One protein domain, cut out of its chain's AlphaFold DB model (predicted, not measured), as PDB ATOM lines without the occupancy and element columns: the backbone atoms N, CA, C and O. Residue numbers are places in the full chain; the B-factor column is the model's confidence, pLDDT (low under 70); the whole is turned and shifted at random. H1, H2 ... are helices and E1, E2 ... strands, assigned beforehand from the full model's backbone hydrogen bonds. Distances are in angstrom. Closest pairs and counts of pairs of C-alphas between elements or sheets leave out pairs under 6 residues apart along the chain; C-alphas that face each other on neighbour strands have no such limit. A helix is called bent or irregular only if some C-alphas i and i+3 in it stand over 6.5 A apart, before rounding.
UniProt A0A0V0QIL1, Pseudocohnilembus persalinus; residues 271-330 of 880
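This is residues 271 to 330 of the 880 residues of a protein of Pseudocohnilembus persalinus (UniProt A0A0V0QIL1). Three helices make a small up-and-down bundle: H1 and H2 lie side by side as a helical hairpin, and H3 folds back near both of them, less closely held than the hairpin. The short strand E1 leads into H1 at one end of the bundle, and the closing stretch after H3 runs back toward the place where the printed part begins. The printed part has 60 residues, with one named strand and three named helices in the order E1, H1, H2, H3; E1 pairs with no named strand, and the class is mostly helix. The whole is compact, with a radius of gyration of the C-alphas of 10.7 A and spans of 31 by 24 by 16 A.

After residues 271 to 274, strand E1 takes residues 275 to 278, from C-alpha 275 at (118.958, 129.015, 171.734), and is 9.7 A long from first to last C-alpha. Helix H1, residues 279 to 290, follows with no residue between and measures 16.4 A. Helix H2, residues 293 to 309, is the longest helix at 26.0 A and begins with C-alpha 293 at (135.863, 112.012, 177.657). It is irregular, with C-alphas 305 and 308 at 7.4 A from each other, and it has a kink of 27 degrees near residue 303. Helix H3, residues 312 to 321, measures 14.1 A and ends with C-alpha 321 at (118.935, 110.708, 187.532). Residues 322 to 330 follow with no named element.

H1, H2 and H3 form a bundle, up and down, each running against the one before it in the chain. H1 and H2 touch and form a helical hairpin, with Ile 284 and Ile 300 as their closest C-alphas at 6.2 A. They run opposite ways at a shallow tilt of 14 degrees. H3 is close to H2 but not clearly touching, the closest C-alphas being those of Val 307 and Ala 315 at 6.1 A; the two run opposite ways at a shallow tilt of 23 degrees. H3 is also close to H1 but not clearly touching, with the C-alphas of Gly 283 and Ala 319 closest at 7.5 A, and these two run the same way at a shallow tilt of 13 degrees. E1 and H1 meet only through their link, and E1 is apart from H2 and H3. Along the backbone, each O i to N i+4 pair of H1 and H3 is within hydrogen-bond range, and 10 of 13 are in H2.

The two C-alphas farthest apart are those of Lys 294 and Trp 330, at 31.1 A, while the first and last printed C-alphas, Leu 271 and Trp 330, are 6.2 A apart. The printed part has no cut. The links E1 to H1, H1 to H2 and H2 to H3 are tight. The mean pLDDT of the printed part is 96.7, and no printed residue is under 70.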
ATOM      1  N   LEU A 271     113.223 127.101 174.095       98.06
ATOM      2  CA  LEU A 271     114.417 127.841 174.468       98.06
ATOM      3  C   LEU A 271     115.234 127.064 175.498       98.06
ATOM      4  O   LEU A 271     114.748 126.706 176.569       98.06
ATOM      5  N   TYR A 272     116.516 126.892 175.192       97.25
ATOM      6  CA  TYR A 272     117.553 126.499 176.136       97.25
ATOM      7  C   TYR A 272     118.716 127.483 175.997       97.25
ATOM      8  O   TYR A 272     119.299 127.612 174.922       97.25
ATOM      9  N   LYS A 273     119.034 128.228 177.067       94.31
ATOM     10  CA  LYS A 273     120.094 129.262 177.076       94.31
ATOM     11  C   LYS A 273     119.998 130.239 175.888       94.31
ATOM     12  O   LYS A 273     120.982 130.483 175.196       94.31
ATOM     13  N   ASN A 274     118.796 130.771 175.639       92.94
ATOM     14  CA  ASN A 274     118.462 131.661 174.511       92.94
ATOM     15  C   ASN A 274     118.673 131.056 173.109       92.94
ATOM     16  O   ASN A 274     118.635 131.778 172.115       92.94
ATOM     17  N   LYS A 275     118.873 129.736 173.003       96.12
ATOM     18  CA  LYS A 275     118.958 129.015 171.734       96.12
ATOM     19  C   LYS A 275     117.687 128.204 171.504       96.12
ATOM     20  O   LYS A 275     117.282 127.415 172.358       96.12
ATOM     21  N   GLN A 276     117.100 128.366 170.324       97.56
ATOM     22  CA  GLN A 276     115.996 127.538 169.853       97.56
ATOM     23  C   GLN A 276     116.506 126.140 169.483       97.56
ATOM     24  O   GLN A 276     117.368 125.996 168.613       97.56
ATOM     25  N   CYS A 277     115.980 125.113 170.144       97.94
ATOM     26  CA  CYS A 277     116.305 123.710 169.879       97.94
ATOM     27  C   CYS A 277     115.210 122.785 170.420       97.94
ATOM     28  O   CYS A 277     114.290 123.225 171.107       97.94
ATOM     29  N   THR A 278     115.277 121.503 170.079       98.19
ATOM     30  CA  THR A 278     114.415 120.472 170.676       98.19
ATOM     31  C   THR A 278     114.936 120.055 172.056       98.19
ATOM     32  O   THR A 278     116.122 120.226 172.354       98.19
ATOM     33  N   TYR A 279     114.080 119.469 172.902       98.06
ATOM     34  CA  TYR A 279     114.505 118.967 174.217       98.06
ATOM     35  C   TYR A 279     115.655 117.933 174.132       98.06
ATOM     36  O   TYR A 279     116.627 118.072 174.881       98.06
ATOM     37  N   PRO A 280     115.641 116.957 173.194       98.00
ATOM     38  CA  PRO A 280     116.787 116.077 172.955       98.00
ATOM     39  C   PRO A 280     118.094 116.817 172.651       98.00
ATOM     40  O   PRO A 280     119.128 116.496 173.238       98.00
ATOM     41  N   GLU A 281     118.062 117.825 171.775       98.00
ATOM     42  CA  GLU A 281     119.248 118.608 171.402       98.00
ATOM     43  C   GLU A 281     119.790 119.428 172.579       98.00
ATOM     44  O   GLU A 281     121.005 119.482 172.781       98.00
ATOM     45  N   ALA A 282     118.904 120.026 173.383       98.12
ATOM     46  CA  ALA A 282     119.281 120.715 174.615       98.12
ATOM     47  C   ALA A 282     119.966 119.759 175.610       98.12
ATOM     48  O   ALA A 282     120.990 120.116 176.195       98.12
ATOM     49  N   GLY A 283     119.472 118.521 175.724       97.94
ATOM     50  CA  GLY A 283     120.097 117.472 176.533       97.94
ATOM     51  C   GLY A 283     121.518 117.142 176.085       97.94
ATOM     52  O   GLY A 283     122.422 117.102 176.915       97.94
ATOM     53  N   ILE A 284     121.761 117.008 174.775       97.94
ATOM     54  CA  ILE A 284     123.118 116.801 174.239       97.94
ATOM     55  C   ILE A 284     124.028 117.977 174.612       97.94
ATOM     56  O   ILE A 284     125.142 117.762 175.089       97.94
ATOM     57  N   MET A 285     123.557 119.216 174.437       97.69
ATOM     58  CA  MET A 285     124.333 120.412 174.783       97.69
ATOM     59  C   MET A 285     124.658 120.477 176.282       97.69
ATOM     60  O   MET A 285     125.763 120.877 176.648       97.69
ATOM     61  N   GLN A 286     123.726 120.070 177.144       97.94
ATOM     62  CA  GLN A 286     123.936 120.026 178.589       97.94
ATOM     63  C   GLN A 286     124.925 118.917 178.987       97.94
ATOM     64  O   GLN A 286     125.836 119.171 179.774       97.94
ATOM     65  N   ILE A 287     124.821 117.718 178.397       97.81
ATOM     66  CA  ILE A 287     125.785 116.622 178.613       97.81
ATOM     67  C   ILE A 287     127.191 117.057 178.185       97.81
ATOM     68  O   ILE A 287     128.161 116.807 178.900       97.81
ATOM     69  N   GLN A 288     127.310 117.744 177.045       96.69
ATOM     70  CA  GLN A 288     128.592 118.231 176.535       96.69
ATOM     71  C   GLN A 288     129.269 119.249 177.460       96.69
ATOM     72  O   GLN A 288     130.495 119.330 177.482       96.69
ATOM     73  N   GLN A 289     128.485 120.013 178.221       95.31
ATOM     74  CA  GLN A 289     128.993 120.987 179.186       95.31
ATOM     75  C   GLN A 289     129.352 120.349 180.530       95.31
ATOM     76  O   GLN A 289     130.347 120.740 181.136       95.31
ATOM     77  N   ASN A 290     128.563 119.374 180.988       95.94
ATOM     78  CA  ASN A 290     128.726 118.766 182.311       95.94
ATOM     79  C   ASN A 290     129.762 117.630 182.338       95.94
ATOM     80  O   ASN A 290     130.357 117.373 183.381       95.94
ATOM     81  N   PHE A 291     129.980 116.941 181.215       97.06
ATOM     82  CA  PHE A 291     130.823 115.746 181.145       97.06
ATOM     83  C   PHE A 291     131.892 115.859 180.058       97.06
ATOM     84  O   PHE A 291     131.712 116.547 179.057       97.06
ATOM     85  N   GLN A 292     132.992 115.118 180.223       95.38
ATOM     86  CA  GLN A 292     134.089 115.024 179.253       95.38
ATOM     87  C   GLN A 292     134.525 113.565 179.034       95.38
ATOM     88  O   GLN A 292     134.211 112.674 179.828       95.38
ATOM     89  N   GLY A 293     135.265 113.316 177.951       95.81
ATOM     90  CA  GLY A 293     135.863 112.012 177.657       95.81
ATOM     91  C   GLY A 293     134.838 110.888 177.454       95.81
ATOM     92  O   GLY A 293     133.755 111.100 176.911       95.81
ATOM     93  N   LYS A 294     135.176 109.669 177.899       94.81
ATOM     94  CA  LYS A 294     134.354 108.461 177.679       94.81
ATOM     95  C   LYS A 294     132.947 108.560 178.278       94.81
ATOM     96  O   LYS A 294     132.000 108.067 177.675       94.81
ATOM     97  N   THR A 295     132.798 109.206 179.435       94.25
ATOM     98  CA  THR A 295     131.495 109.371 180.099       94.25
ATOM     99  C   THR A 295     130.548 110.230 179.267       94.25
ATOM    100  O   THR A 295     129.385 109.871 179.108       94.25
ATOM    101  N   GLN A 296     131.053 111.326 178.687       96.94
ATOM    102  CA  GLN A 296     130.278 112.185 177.789       96.94
ATOM    103  C   GLN A 296     129.765 111.389 176.584       96.94
ATOM    104  O   GLN A 296     128.575 111.426 176.282       96.94
ATOM    105  N   GLN A 297     130.654 110.638 175.932       96.06
ATOM    106  CA  GLN A 297     130.302 109.841 174.760       96.06
ATOM    107  C   GLN A 297     129.239 108.782 175.090       96.06
ATOM    108  O   GLN A 297     128.207 108.726 174.426       96.06
ATOM    109  N   MET A 298     129.441 108.017 176.167       96.88
ATOM    110  CA  MET A 298     128.492 106.998 176.624       96.88
ATOM    111  C   MET A 298     127.109 107.589 176.951       96.88
ATOM    112  O   MET A 298     126.087 106.999 176.602       96.88
ATOM    113  N   LEU A 299     127.056 108.752 177.613       97.06
ATOM    114  CA  LEU A 299     125.791 109.416 177.943       97.06
ATOM    115  C   LEU A 299     125.069 109.942 176.700       97.06
ATOM    116  O   LEU A 299     123.856 109.774 176.615       97.06
ATOM    117  N   ILE A 300     125.782 110.533 175.735       97.44
ATOM    118  CA  ILE A 300     125.188 111.002 174.469       97.44
ATOM    119  C   ILE A 300     124.618 109.826 173.672       97.44
ATOM    120  O   ILE A 300     123.493 109.909 173.180       97.44
ATOM    121  N   GLU A 301     125.365 108.725 173.563       97.19
ATOM    122  CA  GLU A 301     124.909 107.507 172.882       97.19
ATOM    123  C   GLU A 301     123.645 106.947 173.550       97.19
ATOM    124  O   GLU A 301     122.635 106.720 172.879       97.19
ATOM    125  N   LYS A 302     123.656 106.820 174.884       96.94
ATOM    126  CA  LYS A 302     122.492 106.359 175.652       96.94
ATOM    127  C   LYS A 302     121.296 107.302 175.497       96.94
ATOM    128  O   LYS A 302     120.196 106.829 175.227       96.94
ATOM    129  N   TRP A 303     121.500 108.612 175.622       97.62
ATOM    130  CA  TRP A 303     120.454 109.628 175.480       97.62
ATOM    131  C   TRP A 303     119.780 109.562 174.110       97.62
ATOM    132  O   TRP A 303     118.564 109.398 174.036       97.62
ATOM    133  N   ASN A 304     120.564 109.589 173.029       96.00
ATOM    134  CA  ASN A 304     120.043 109.542 171.662       96.00
ATOM    135  C   ASN A 304     119.268 108.255 171.360       96.00
ATOM    136  O   ASN A 304     118.337 108.289 170.560       96.00
ATOM    137  N   SER A 305     119.626 107.140 172.006       95.06
ATOM    138  CA  SER A 305     118.956 105.854 171.794       95.06
ATOM    139  C   SER A 305     117.560 105.749 172.418       95.06
ATOM    140  O   SER A 305     116.799 104.882 172.004       95.06
ATOM    141  N   ILE A 306     117.217 106.598 173.397       95.25
ATOM    142  CA  ILE A 306     115.968 106.460 174.172       95.25
ATOM    143  C   ILE A 306     115.118 107.730 174.234       95.25
ATOM    144  O   ILE A 306     113.905 107.636 174.399       95.25
ATOM    145  N   VAL A 307     115.716 108.923 174.130       96.44
ATOM    146  CA  VAL A 307     115.008 110.188 174.393       96.44
ATOM    147  C   VAL A 307     113.849 110.416 173.427       96.44
ATOM    148  O   VAL A 307     112.809 110.943 173.815       96.44
ATOM    149  N   TYR A 308     113.995 109.975 172.178       94.62
ATOM    150  CA  TYR A 308     112.946 110.099 171.175       94.62
ATOM    151  C   TYR A 308     111.743 109.198 171.460       94.62
ATOM    152  O   TYR A 308     110.682 109.472 170.921       94.62
ATOM    153  N   ASP A 309     111.856 108.205 172.342       92.81
ATOM    154  CA  ASP A 309     110.746 107.341 172.756       92.81
ATOM    155  C   ASP A 309     110.138 107.740 174.112       92.81
ATOM    156  O   ASP A 309     109.139 107.164 174.540       92.81
ATOM    157  N   MET A 310     110.690 108.763 174.773       94.94
ATOM    158  CA  MET A 310     110.236 109.255 176.075       94.94
ATOM    159  C   MET A 310     109.248 110.420 175.952       94.94
ATOM    160  O   MET A 310     109.346 111.257 175.054       94.94
ATOM    161  N   SER A 311     108.329 110.526 176.915       95.81
ATOM    162  CA  SER A 311     107.639 111.790 177.194       95.81
ATOM    163  C   SER A 311     108.601 112.805 177.816       95.81
ATOM    164  O   SER A 311     109.629 112.426 178.385       95.81
ATOM    165  N   LEU A 312     108.255 114.097 177.790       95.25
ATOM    166  CA  LEU A 312     109.079 115.133 178.419       95.25
ATOM    167  C   LEU A 312     109.339 114.825 179.904       95.25
ATOM    168  O   LEU A 312     110.468 114.951 180.365       95.25
ATOM    169  N   VAL A 313     108.325 114.363 180.639       96.12
ATOM    170  CA  VAL A 313     108.447 114.021 182.067       96.12
ATOM    171  C   VAL A 313     109.441 112.875 182.281       96.12
ATOM    172  O   VAL A 313     110.260 112.917 183.197       96.12
ATOM    173  N   GLN A 314     109.401 111.853 181.423       97.69
ATOM    174  CA  GLN A 314     110.351 110.740 181.475       97.69
ATOM    175  C   GLN A 314     111.770 111.198 181.125       97.69
ATOM    176  O   GLN A 314     112.719 110.819 181.810       97.69
ATOM    177  N   ALA A 315     111.910 112.051 180.110       97.56
ATOM    178  CA  ALA A 315     113.193 112.588 179.682       97.56
ATOM    179  C   ALA A 315     113.820 113.507 180.753       97.56
ATOM    180  O   ALA A 315     115.014 113.402 181.026       97.56
ATOM    181  N   GLN A 316     113.014 114.336 181.425       97.69
ATOM    182  CA  GLN A 316     113.432 115.160 182.565       97.69
ATOM    183  C   GLN A 316     113.888 114.308 183.748       97.69
ATOM    184  O   GLN A 316     114.938 114.571 184.332       97.69
ATOM    185  N   LYS A 317     113.127 113.257 184.076       97.81
ATOM    186  CA  LYS A 317     113.506 112.304 185.122       97.81
ATOM    187  C   LYS A 317     114.837 111.626 184.794       97.81
ATOM    188  O   LYS A 317     115.712 111.577 185.650       97.81
ATOM    189  N   PHE A 318     115.016 111.169 183.555       97.69
ATOM    190  CA  PHE A 318     116.277 110.579 183.111       97.69
ATOM    191  C   PHE A 318     117.444 111.569 183.233       97.69
ATOM    192  O   PHE A 318     118.502 111.199 183.740       97.69
ATOM    193  N   ALA A 319     117.260 112.819 182.797       97.62
ATOM    194  CA  ALA A 319     118.288 113.853 182.893       97.62
ATOM    195  C   ALA A 319     118.696 114.121 184.351       97.62
ATOM    196  O   ALA A 319     119.889 114.184 184.644       97.62
ATOM    197  N   HIS A 320     117.723 114.188 185.264       97.56
ATOM    198  CA  HIS A 320     117.964 114.352 186.698       97.56
ATOM    199  C   HIS A 320     118.725 113.162 187.304       97.56
ATOM    200  O   HIS A 320     119.745 113.341 187.963       97.56
ATOM    201  N   GLU A 321     118.287 111.930 187.027       97.25
ATOM    202  CA  GLU A 321     118.935 110.708 187.532       97.25
ATOM    203  C   GLU A 321     120.377 110.534 187.026       97.25
ATOM    204  O   GLU A 321     121.168 109.823 187.644       97.25
ATOM    205  N   ASN A 322     120.731 111.176 185.910       96.44
ATOM    206  CA  ASN A 322     122.062 111.107 185.303       96.44
ATOM    207  C   ASN A 322     122.856 112.427 185.439       96.44
ATOM    208  O   ASN A 322     123.917 112.551 184.828       96.44
ATOM    209  N   GLY A 323     122.387 113.398 186.237       96.25
ATOM    210  CA  GLY A 323     123.139 114.608 186.606       96.25
ATOM    211  C   GLY A 323     123.316 115.650 185.493       96.25
ATOM    212  O   GLY A 323     124.336 116.348 185.440       96.25
ATOM    213  N   PHE A 324     122.362 115.746 184.568       96.81
ATOM    214  CA  PHE A 324     122.343 116.778 183.529       96.81
ATOM    215  C   PHE A 324     120.981 117.448 183.380       96.81
ATOM    216  O   PHE A 324     120.603 117.794 182.269       96.81
ATOM    217  N   GLU A 325     120.226 117.663 184.455       96.31
ATOM    218  CA  GLU A 325     119.006 118.466 184.364       96.31
ATOM    219  C   GLU A 325     119.265 119.881 183.806       96.31
ATOM    220  O   GLU A 325     120.308 120.500 184.029       96.31
ATOM    221  N   PHE A 326     118.295 120.406 183.053       97.00
ATOM    222  CA  PHE A 326     118.353 121.741 182.464       97.00
ATOM    223  C   PHE A 326     116.963 122.365 182.335       97.00
ATOM    224  O   PHE A 326     115.957 121.667 182.194       97.00
ATOM    225  N   ALA A 327     116.921 123.699 182.344       96.19
ATOM    226  CA  ALA A 327     115.714 124.458 182.044       96.19
ATOM    227  C   ALA A 327     115.452 124.470 180.530       96.19
ATOM    228  O   ALA A 327     116.353 124.761 179.741       96.19
ATOM    229  N   PHE A 328     114.215 124.182 180.140       97.69
ATOM    230  CA  PHE A 328     113.753 124.206 178.758       97.69
ATOM    231  C   PHE A 328     112.347 124.787 178.718       97.69
ATOM    232  O   PHE A 328     111.483 124.336 179.471       97.69
ATOM    233  N   ASP A 329     112.128 125.769 177.849       97.56
ATOM    234  CA  ASP A 329     110.852 126.472 177.759       97.56
ATOM    235  C   ASP A 329     110.340 126.510 176.314       97.56
ATOM    236  O   ASP A 329     110.801 127.296 175.486       97.56
ATOM    237  N   TRP A 330     109.382 125.638 176.003       97.56
ATOM    238  CA  TRP A 330     108.654 125.651 174.732       97.56
ATOM    239  C   TRP A 330     107.481 126.645 174.704       97.56
ATOM    240  O   TRP A 330     106.957 126.923 173.629       97.56
TER     241      TRP A 330